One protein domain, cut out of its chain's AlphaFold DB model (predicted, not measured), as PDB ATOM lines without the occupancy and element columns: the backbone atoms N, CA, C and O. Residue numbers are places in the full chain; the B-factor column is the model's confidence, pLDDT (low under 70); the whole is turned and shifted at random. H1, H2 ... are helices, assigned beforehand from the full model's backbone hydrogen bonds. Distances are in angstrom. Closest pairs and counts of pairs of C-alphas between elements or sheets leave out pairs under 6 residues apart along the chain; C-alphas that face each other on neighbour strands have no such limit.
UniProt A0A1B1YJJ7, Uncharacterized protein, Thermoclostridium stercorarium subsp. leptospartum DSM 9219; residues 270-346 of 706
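Overview. This is residues 270 to 346 of the 706 residues of an uncharacterized protein of Thermoclostridium stercorarium subsp. leptospartum DSM 9219 (UniProt A0A1B1YJJ7). Look for a small helical domain in which the longest helix, H1, has H5 nearly aligned beside it, while short H2, H3 and H4 are set crosswise. The loop of residues 308 to 323 covers the side away from H5. The printed part has 77 residues with five named helices, H1 to H5, and is all helix, compact, with a radius of gyration of the C-alphas of 11.2 A and spans of 30 by 24 by 18 A.

Arrangement. Start at H1, residues 270 to 284: it touches H5, residues 336 to 345, at a shallow tilt of 12 degrees, the closest C-alphas, Asn 276 and Pro 336, 7.1 A apart. With residues 273 to 277 alone, H1 only just touches H4, residues 324 to 331, with 3 pairs of C-alphas within 8 A, the closest Asn 276 and His 331. H2, residues 291 to 298, touches H3, residues 302 to 307, closest at the C-alphas of Glu 292 and Thr 302, 5.0 A. Every O i to N i+4 pair is within hydrogen-bond range in H2, H4 and H5, but 9 of 11 in H1 and 0 of 2 in H3, where 2 of 3 O i to N i+3 pairs are.

Along the chain. Find C-alpha 270 at (11.280, 34.780, -54.414); H1 runs 20.9 A from there. H5, 14.3 A long, ends at C-alpha 345, (7.300, 10.141, -39.521).

Size, cuts and confidence. The printed part has no cut, the link H3 to H4 is long, and no printed residue is under 70 in pLDDT.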
ATOM      1  N   TRP A 270      12.576  34.753 -53.723       87.88
ATOM      2  CA  TRP A 270      11.280  34.780 -54.414       87.88
ATOM      3  C   TRP A 270      10.887  33.412 -54.982       87.88
ATOM      4  O   TRP A 270       9.712  33.178 -55.240       87.88
ATOM      5  N   MET A 271      11.854  32.507 -55.182       88.38
ATOM      6  CA  MET A 271      11.610  31.124 -55.588       88.38
ATOM      7  C   MET A 271      11.505  30.198 -54.371       88.38
ATOM      8  O   MET A 271      10.631  29.338 -54.327       88.38
ATOM      9  N   ALA A 272      12.381  30.367 -53.378       88.56
ATOM     10  CA  ALA A 272      12.429  29.489 -52.211       88.56
ATOM     11  C   ALA A 272      11.172  29.586 -51.327       88.56
ATOM     12  O   ALA A 272      10.657  28.550 -50.904       88.56
ATOM     13  N   LYS A 273      10.655  30.799 -51.070       91.31
ATOM     14  CA  LYS A 273       9.503  31.006 -50.172       91.31
ATOM     15  C   LYS A 273       8.207  30.393 -50.729       91.31
ATOM     16  O   LYS A 273       7.620  29.571 -50.022       91.31
ATOM     17  N   PRO A 274       7.797  30.653 -51.991       93.19
ATOM     18  CA  PRO A 274       6.638  29.980 -52.577       93.19
ATOM     19  C   PRO A 274       6.745  28.456 -52.597       93.19
ATOM     20  O   PRO A 274       5.790  27.781 -52.234       93.19
ATOM     21  N   ASN A 275       7.910  27.909 -52.954       93.56
ATOM     22  CA  ASN A 275       8.123  26.460 -52.984       93.56
ATOM     23  C   ASN A 275       7.947  25.832 -51.587       93.56
ATOM     24  O   ASN A 275       7.276  24.810 -51.428       93.56
ATOM     25  N   ASN A 276       8.495  26.479 -50.552       94.38
ATOM     26  CA  ASN A 276       8.327  26.031 -49.172       94.38
ATOM     27  C   ASN A 276       6.857  26.116 -48.723       94.38
ATOM     28  O   ASN A 276       6.323  25.163 -48.158       94.38
ATOM     29  N   TYR A 277       6.171  27.214 -49.057       96.69
ATOM     30  CA  TYR A 277       4.732  27.345 -48.829       96.69
ATOM     31  C   TYR A 277       3.955  26.200 -49.494       96.69
ATOM     32  O   TYR A 277       3.175  25.513 -48.837       96.69
ATOM     33  N   HIS A 278       4.197  25.938 -50.783       96.25
ATOM     34  CA  HIS A 278       3.508  24.877 -51.523       96.25
ATOM     35  C   HIS A 278       3.781  23.493 -50.938       96.25
ATOM     36  O   HIS A 278       2.874  22.671 -50.890       96.25
ATOM     37  N   SER A 279       4.988  23.243 -50.434       96.31
ATOM     38  CA  SER A 279       5.342  21.977 -49.778       96.31
ATOM     39  C   SER A 279       4.511  21.704 -48.523       96.31
ATOM     40  O   SER A 279       4.115  20.561 -48.277       96.31
ATOM     41  N   ILE A 280       4.213  22.751 -47.751       97.38
ATOM     42  CA  ILE A 280       3.439  22.662 -46.510       97.38
ATOM     43  C   ILE A 280       1.938  22.659 -46.827       97.38
ATOM     44  O   ILE A 280       1.250  21.672 -46.571       97.38
ATOM     45  N   PHE A 281       1.429  23.724 -47.442       96.62
ATOM     46  CA  PHE A 281      -0.007  24.007 -47.563       96.62
ATOM     47  C   PHE A 281      -0.678  23.327 -48.763       96.62
ATOM     48  O   PHE A 281      -1.831  22.893 -48.681       96.62
ATOM     49  N   TYR A 282       0.075  23.148 -49.853       94.75
ATOM     50  CA  TYR A 282      -0.366  22.457 -51.071       94.75
ATOM     51  C   TYR A 282       0.268  21.060 -51.239       94.75
ATOM     52  O   TYR A 282       0.130  20.414 -52.278       94.75
ATOM     53  N   GLY A 283       0.973  20.588 -50.209       95.50
ATOM     54  CA  GLY A 283       1.631  19.289 -50.149       95.50
ATOM     55  C   GLY A 283       1.154  18.526 -48.924       95.50
ATOM     56  O   GLY A 283       0.227  17.723 -49.036       95.50
ATOM     57  N   ILE A 284       1.755  18.811 -47.764       97.00
ATOM     58  CA  ILE A 284       1.437  18.141 -46.495       97.00
ATOM     59  C   ILE A 284      -0.035  18.301 -46.118       97.00
ATOM     60  O   ILE A 284      -0.660  17.287 -45.851       97.00
ATOM     61  N   LEU A 285      -0.598  19.511 -46.142       96.19
ATOM     62  CA  LEU A 285      -1.976  19.766 -45.690       96.19
ATOM     63  C   LEU A 285      -3.042  19.490 -46.756       96.19
ATOM     64  O   LEU A 285      -4.231  19.405 -46.453       96.19
ATOM     65  N   LYS A 286      -2.647  19.349 -48.024       92.94
ATOM     66  CA  LYS A 286      -3.599  19.237 -49.134       92.94
ATOM     67  C   LYS A 286      -4.358  17.908 -49.104       92.94
ATOM     68  O   LYS A 286      -3.744  16.852 -49.234       92.94
ATOM     69  N   GLY A 287      -5.679  17.949 -48.960       88.44
ATOM     70  CA  GLY A 287      -6.531  16.770 -48.779       88.44
ATOM     71  C   GLY A 287      -6.394  16.128 -47.397       88.44
ATOM     72  O   GLY A 287      -6.570  14.925 -47.273       88.44
ATOM     73  N   SER A 288      -5.967  16.893 -46.390       91.62
ATOM     74  CA  SER A 288      -5.943  16.452 -44.994       91.62
ATOM     75  C   SER A 288      -7.307  16.649 -44.343       91.62
ATOM     76  O   SER A 288      -7.888  17.728 -44.470       91.62
ATOM     77  N   ASP A 289      -7.782  15.641 -43.610       90.88
ATOM     78  CA  ASP A 289      -8.996  15.744 -42.786       90.88
ATOM     79  C   ASP A 289      -8.731  16.459 -41.447       90.88
ATOM     80  O   ASP A 289      -9.666  16.894 -40.778       90.88
ATOM     81  N   THR A 290      -7.459  16.581 -41.048       94.81
ATOM     82  CA  THR A 290      -7.025  17.140 -39.755       94.81
ATOM     83  C   THR A 290      -5.846  18.112 -39.937       94.81
ATOM     84  O   THR A 290      -4.743  17.848 -39.435       94.81
ATOM     85  N   PRO A 291      -6.019  19.222 -40.683       95.81
ATOM     86  CA  PRO A 291      -4.926  20.147 -40.987       95.81
ATOM     87  C   PRO A 291      -4.299  20.772 -39.729       95.81
ATOM     88  O   PRO A 291      -3.087  20.980 -39.690       95.81
ATOM     89  N   GLU A 292      -5.071  21.004 -38.666       97.56
ATOM     90  CA  GLU A 292      -4.577  21.529 -37.389       97.56
ATOM     91  C   GLU A 292      -3.589  20.567 -36.713       97.56
ATOM     92  O   GLU A 292      -2.527  20.987 -36.249       97.56
ATOM     93  N   GLU A 293      -3.894  19.266 -36.685       96.56
ATOM     94  CA  GLU A 293      -2.996  18.256 -36.112       96.56
ATOM     95  C   GLU A 293      -1.693  18.142 -36.915       96.56
ATOM     96  O   GLU A 293      -0.610  17.954 -36.353       96.56
ATOM     97  N   GLU A 294      -1.769  18.262 -38.241       96.50
ATOM     98  CA  GLU A 294      -0.589  18.241 -39.105       96.50
ATOM     99  C   GLU A 294       0.299  19.473 -38.904       96.50
ATOM    100  O   GLU A 294       1.523  19.326 -38.831       96.50
ATOM    101  N   LEU A 295      -0.291  20.657 -38.723       97.75
ATOM    102  CA  LEU A 295       0.438  21.876 -38.364       97.75
ATOM    103  C   LEU A 295       1.124  21.754 -36.998       97.75
ATOM    104  O   LEU A 295       2.303  22.096 -36.872       97.75
ATOM    105  N   GLN A 296       0.449  21.182 -35.998       96.81
ATOM    106  CA  GLN A 296       1.045  20.936 -34.680       96.81
ATOM    107  C   GLN A 296       2.262  20.005 -34.763       96.81
ATOM    108  O   GLN A 296       3.292  20.283 -34.145       96.81
ATOM    109  N   LYS A 297       2.196  18.936 -35.574       95.94
ATOM    110  CA  LYS A 297       3.343  18.039 -35.829       95.94
ATOM    111  C   LYS A 297       4.533  18.763 -36.466       95.94
ATOM    112  O   LYS A 297       5.672  18.329 -36.286       95.94
ATOM    113  N   LEU A 298       4.267  19.826 -37.222       96.38
ATOM    114  CA  LEU A 298       5.260  20.687 -37.861       96.38
ATOM    115  C   LEU A 298       5.750  21.832 -36.956       96.38
ATOM    116  O   LEU A 298       6.699  22.521 -37.315       96.38
ATOM    117  N   GLY A 299       5.139  22.042 -35.784       96.31
ATOM    118  CA  GLY A 299       5.454  23.172 -34.902       96.31
ATOM    119  C   GLY A 299       4.942  24.526 -35.414       96.31
ATOM    120  O   GLY A 299       5.422  25.580 -34.973       96.31
ATOM    121  N   ILE A 300       3.983  24.503 -36.341       97.69
ATOM    122  CA  ILE A 300       3.310  25.678 -36.898       97.69
ATOM    123  C   ILE A 300       1.997  25.910 -36.134       97.69
ATOM    124  O   ILE A 300       1.342  24.961 -35.703       97.69
ATOM    125  N   ASP A 301       1.626  27.177 -35.946       97.25
ATOM    126  CA  ASP A 301       0.374  27.558 -35.289       97.25
ATOM    127  C   ASP A 301      -0.848  27.106 -36.109       97.25
ATOM    128  O   ASP A 301      -0.889  27.259 -37.332       97.25
ATOM    129  N   THR A 302      -1.866  26.568 -35.436       97.25
ATOM    130  CA  THR A 302      -3.099  26.075 -36.065       97.25
ATOM    131  C   THR A 302      -3.913  27.170 -36.753       97.25
ATOM    132  O   THR A 302      -4.742  26.843 -37.596       97.25
ATOM    133  N   LYS A 303      -3.664  28.462 -36.473       96.12
ATOM    134  CA  LYS A 303      -4.307  29.583 -37.186       96.12
ATOM    135  C   LYS A 303      -4.104  29.521 -38.706       96.12
ATOM    136  O   LYS A 303      -4.947  30.005 -39.452       96.12
ATOM    137  N   TYR A 304      -3.024  28.884 -39.168       97.31
ATOM    138  CA  TYR A 304      -2.727  28.716 -40.590       97.31
ATOM    139  C   TYR A 304      -3.459  27.535 -41.249       97.31
ATOM    140  O   TYR A 304      -3.288  27.320 -42.447       97.31
ATOM    141  N   ALA A 305      -4.288  26.770 -40.525       96.00
ATOM    142  CA  ALA A 305      -5.012  25.621 -41.084       96.00
ATOM    143  C   ALA A 305      -5.950  26.010 -42.235       96.00
ATOM    144  O   ALA A 305      -6.159  25.218 -43.154       96.00
ATOM    145  N   VAL A 306      -6.454  27.249 -42.235       92.81
ATOM    146  CA  VAL A 306      -7.317  27.776 -43.302       92.81
ATOM    147  C   VAL A 306      -6.617  27.818 -44.670       92.81
ATOM    148  O   VAL A 306      -7.261  27.624 -45.699       92.81
ATOM    149  N   LEU A 307      -5.284  27.933 -44.674       95.06
ATOM    150  CA  LEU A 307      -4.441  27.898 -45.872       95.06
ATOM    151  C   LEU A 307      -4.257  26.470 -46.425       95.06
ATOM    152  O   LEU A 307      -3.497  26.242 -47.361       95.06
ATOM    153  N   ALA A 308      -4.904  25.448 -45.859       93.50
ATOM    154  CA  ALA A 308      -4.864  24.117 -46.446       93.50
ATOM    155  C   ALA A 308      -5.484  24.121 -47.858       93.50
ATOM    156  O   ALA A 308      -6.567  24.668 -48.103       93.50
ATOM    157  N   ASN A 309      -4.833  23.407 -48.780       90.06
ATOM    158  CA  ASN A 309      -5.231  23.287 -50.187       90.06
ATOM    159  C   ASN A 309      -5.067  24.565 -51.026       90.06
ATOM    160  O   ASN A 309      -5.626  24.611 -52.119       90.06
ATOM    161  N   THR A 310      -4.311  25.563 -50.569       91.50
ATOM    162  CA  THR A 310      -4.041  26.783 -51.343       91.50
ATOM    163  C   THR A 310      -2.599  26.833 -51.838       91.50
ATOM    164  O   THR A 310      -1.682  26.235 -51.274       91.50
ATOM    165  N   THR A 311      -2.397  27.559 -52.928       92.06
ATOM    166  CA  THR A 311      -1.104  27.995 -53.453       92.06
ATOM    167  C   THR A 311      -0.889  29.470 -53.110       92.06
ATOM    168  O   THR A 311      -1.850  30.177 -52.837       92.06
ATOM    169  N   VAL A 312       0.346  29.984 -53.195       91.38
ATOM    170  CA  VAL A 312       0.613  31.431 -53.002       91.38
ATOM    171  C   VAL A 312      -0.118  32.366 -53.984       91.38
ATOM    172  O   VAL A 312      -0.003  33.580 -53.862       91.38
ATOM    173  N   TYR A 313      -0.797  31.816 -54.993       88.56
ATOM    174  CA  TYR A 313      -1.534  32.567 -56.011       88.56
ATOM    175  C   TYR A 313      -3.049  32.572 -55.771       88.56
ATOM    176  O   TYR A 313      -3.780  33.184 -56.550       88.56
ATOM    177  N   ASP A 314      -3.515  31.857 -54.747       87.38
ATOM    178  CA  ASP A 314      -4.922  31.807 -54.361       87.38
ATOM    179  C   ASP A 314      -5.293  32.967 -53.426       87.38
ATOM    180  O   ASP A 314      -4.440  33.759 -53.027       87.38
ATOM    181  N   ASP A 315      -6.578  33.069 -53.082       83.88
ATOM    182  CA  ASP A 315      -7.016  33.907 -51.967       83.88
ATOM    183  C   ASP A 315      -6.520  33.286 -50.654       83.88
ATOM    184  O   ASP A 315      -6.753  32.103 -50.394       83.88
ATOM    185  N   LEU A 316      -5.784  34.071 -49.872       90.56
ATOM    186  CA  LEU A 316      -5.072  33.626 -48.674       90.56
ATOM    187  C   LEU A 316      -5.779  34.078 -47.395       90.56
ATOM    188  O   LEU A 316      -5.124  34.215 -46.367       90.56
ATOM    189  N   ASP A 317      -7.081  34.372 -47.459       85.62
ATOM    190  CA  ASP A 317      -7.928  34.715 -46.306       85.62
ATOM    191  C   ASP A 317      -7.347  35.851 -45.434       85.62
ATOM    192  O   ASP A 317      -7.466  35.866 -44.209       85.62
ATOM    193  N   GLY A 318      -6.683  36.818 -46.077       89.12
ATOM    194  CA  GLY A 318      -6.063  37.974 -45.421       89.12
ATOM    195  C   GLY A 318      -4.670  37.737 -44.825       89.12
ATOM    196  O   GLY A 318      -4.103  38.671 -44.257       89.12
ATOM    197  N   PHE A 319      -4.087  36.543 -44.965       93.31
ATOM    198  CA  PHE A 319      -2.718  36.271 -44.526       93.31
ATOM    199  C   PHE A 319      -1.678  36.854 -45.491       93.31
ATOM    200  O   PHE A 319      -1.657  36.538 -46.680       93.31
ATOM    201  N   ASP A 320      -0.741  37.637 -44.951       94.00
ATOM    202  CA  ASP A 320       0.466  38.043 -45.672       94.00
ATOM    203  C   ASP A 320       1.540  36.951 -45.569       94.00
ATOM    204  O   ASP A 320       2.355  36.922 -44.645       94.00
ATOM    205  N   VAL A 321       1.543  36.036 -46.540       93.06
ATOM    206  CA  VAL A 321       2.498  34.913 -46.597       93.06
ATOM    207  C   VAL A 321       3.927  35.333 -46.952       93.06
ATOM    208  O   VAL A 321       4.838  34.508 -46.905       93.06
ATOM    209  N   PHE A 322       4.145  36.605 -47.300       92.75
ATOM    210  CA  PHE A 322       5.471  37.172 -47.545       92.75
ATOM    211  C   PHE A 322       5.939  38.101 -46.415       92.75
ATOM    212  O   PHE A 322       7.084  38.559 -46.446       92.75
ATOM    213  N   GLY A 323       5.083  38.350 -45.419       93.81
ATOM    214  CA  GLY A 323       5.362  39.198 -44.268       93.81
ATOM    215  C   GLY A 323       6.291  38.556 -43.233       93.81
ATOM    216  O   GLY A 323       6.503  37.340 -43.197       93.81
ATOM    217  N   GLU A 324       6.836  39.387 -42.341       95.25
ATOM    218  CA  GLU A 324       7.788  38.957 -41.303       95.25
ATOM    219  C   GLU A 324       7.186  37.955 -40.307       95.25
ATOM    220  O   GLU A 324       7.876  37.039 -39.857       95.25
ATOM    221  N   GLU A 325       5.897  38.097 -39.977       95.94
ATOM    222  CA  GLU A 325       5.198  37.173 -39.078       95.94
ATOM    223  C   GLU A 325       5.171  35.759 -39.667       95.94
ATOM    224  O   GLU A 325       5.610  34.809 -39.017       95.94
ATOM    225  N   PHE A 326       4.743  35.621 -40.925       96.19
ATOM    226  CA  PHE A 326       4.692  34.331 -41.607       96.19
ATOM    227  C   PHE A 326       6.088  33.730 -41.790       96.19
ATOM    228  O   PHE A 326       6.286  32.531 -41.582       96.19
ATOM    229  N   GLN A 327       7.083  34.564 -42.108       95.19
ATOM    230  CA  GLN A 327       8.476  34.132 -42.181       95.19
ATOM    231  C   GLN A 327       8.922  33.478 -40.864       95.19
ATOM    232  O   GLN A 327       9.378  32.336 -40.872       95.19
ATOM    233  N   LYS A 328       8.721  34.162 -39.734       96.38
ATOM    234  CA  LYS A 328       9.140  33.693 -38.408       96.38
ATOM    235  C   LYS A 328       8.349  32.476 -37.925       96.38
ATOM    236  O   LYS A 328       8.891  31.591 -37.263       96.38
ATOM    237  N   GLU A 329       7.046  32.449 -38.190       96.12
ATOM    238  CA  GLU A 329       6.157  31.420 -37.653       96.12
ATOM    239  C   GLU A 329       6.091  30.150 -38.501       96.12
ATOM    240  O   GLU A 329       5.775  29.090 -37.949       96.12
ATOM    241  N   VAL A 330       6.421  30.243 -39.794       96.50
ATOM    242  CA  VAL A 330       6.336  29.143 -40.762       96.50
ATOM    243  C   VAL A 330       7.691  28.861 -41.408       96.50
ATOM    244  O   VAL A 330       8.258  27.792 -41.182       96.50
ATOM    245  N   HIS A 331       8.228  29.791 -42.203       94.25
ATOM    246  CA  HIS A 331       9.387  29.513 -43.061       94.25
ATOM    247  C   HIS A 331      10.698  29.286 -42.296       94.25
ATOM    248  O   HIS A 331      11.510  28.474 -42.732       94.25
ATOM    249  N   ASP A 332      10.888  29.949 -41.155       94.31
ATOM    250  CA  ASP A 332      12.059  29.762 -40.289       94.31
ATOM    251  C   ASP A 332      11.979  28.462 -39.473       94.31
ATOM    252  O   ASP A 332      13.001  27.945 -39.019       94.31
ATOM    253  N   LYS A 333      10.767  27.926 -39.272       94.56
ATOM    254  CA  LYS A 333      10.544  26.689 -38.511       94.56
ATOM    255  C   LYS A 333      10.565  25.445 -39.381       94.56
ATOM    256  O   LYS A 333      11.006  24.399 -38.916       94.56
ATOM    257  N   VAL A 334      10.031  25.539 -40.596       95.56
ATOM    258  CA  VAL A 334       9.816  24.396 -41.481       95.56
ATOM    259  C   VAL A 334      10.406  24.707 -42.843       95.56
ATOM    260  O   VAL A 334       9.885  25.542 -43.577       95.56
ATOM    261  N   GLY A 335      11.486  24.011 -43.187       92.25
ATOM    262  CA  GLY A 335      12.064  23.990 -44.520       92.25
ATOM    263  C   GLY A 335      12.049  22.585 -45.133       92.25
ATOM    264  O   GLY A 335      11.396  21.666 -44.627       92.25
ATOM    265  N   PRO A 336      12.806  22.371 -46.226       90.12
ATOM    266  CA  PRO A 336      12.840  21.084 -46.923       90.12
ATOM    267  C   PRO A 336      13.256  19.900 -46.038       90.12
ATOM    268  O   PRO A 336      12.798  18.774 -46.254       90.12
ATOM    269  N   LEU A 337      14.120  20.126 -45.042       93.12
ATOM    270  CA  LEU A 337      14.546  19.083 -44.107       93.12
ATOM    271  C   LEU A 337      13.393  18.664 -43.189       93.12
ATOM    272  O   LEU A 337      13.135  17.472 -43.036       93.12
ATOM    273  N   GLU A 338      12.676  19.624 -42.616       96.75
ATOM    274  CA  GLU A 338      11.552  19.388 -41.714       96.75
ATOM    275  C   GLU A 338      10.382  18.740 -42.452       96.75
ATOM    276  O   GLU A 338       9.814  17.770 -41.951       96.75
ATOM    277  N   VAL A 339      10.095  19.180 -43.682       96.69
ATOM    278  CA  VAL A 339       9.134  18.520 -44.584       96.69
ATOM    279  C   VAL A 339       9.545  17.064 -44.843       96.69
ATOM    280  O   VAL A 339       8.722  16.151 -44.747       96.69
ATOM    281  N   SER A 340      10.831  16.810 -45.112       95.75
ATOM    282  CA  SER A 340      11.344  15.443 -45.302       95.75
ATOM    283  C   SER A 340      11.152  14.582 -44.046       95.75
ATOM    284  O   SER A 340      10.677  13.448 -44.129       95.75
ATOM    285  N   LEU A 341      11.493  15.119 -42.869       97.00
ATOM    286  CA  LEU A 341      11.327  14.439 -41.581       97.00
ATOM    287  C   LEU A 341       9.853  14.182 -41.253       97.00
ATOM    288  O   LEU A 341       9.529  13.124 -40.712       97.00
ATOM    289  N   TYR A 342       8.962  15.110 -41.603       97.38
ATOM    290  CA  TYR A 342       7.524  14.934 -41.466       97.38
ATOM    291  C   TYR A 342       7.042  13.720 -42.268       97.38
ATOM    292  O   TYR A 342       6.398  12.839 -41.699       97.38
ATOM    293  N   TYR A 343       7.397  13.613 -43.553       96.88
ATOM    294  CA  TYR A 343       6.982  12.478 -44.385       96.88
ATOM    295  C   TYR A 343       7.549  11.143 -43.885       96.88
ATOM    296  O   TYR A 343       6.835  10.141 -43.880       96.88
ATOM    297  N   LEU A 344       8.791  11.126 -43.386       96.12
ATOM    298  CA  LEU A 344       9.384   9.930 -42.771       96.12
ATOM    299  C   LEU A 344       8.634   9.478 -41.509       96.12
ATOM    300  O   LEU A 344       8.519   8.278 -41.261       96.12
ATOM    301  N   ARG A 345       8.114  10.422 -40.717       97.00
ATOM    302  CA  ARG A 345       7.300  10.141 -39.521       97.00
ATOM    303  C   ARG A 345       5.841   9.817 -39.855       97.00
ATOM    304  O   ARG A 345       5.161   9.211 -39.033       97.00
ATOM    305  N   ASN A 346       5.370  10.187 -41.046       95.81
ATOM    306  CA  ASN A 346       3.998   9.983 -41.513       95.81
ATOM    307  C   ASN A 346       3.994   9.222 -42.861       95.81
ATOM    308  O   ASN A 346       3.605   9.778 -43.893       95.81
TER     309      ASN A 346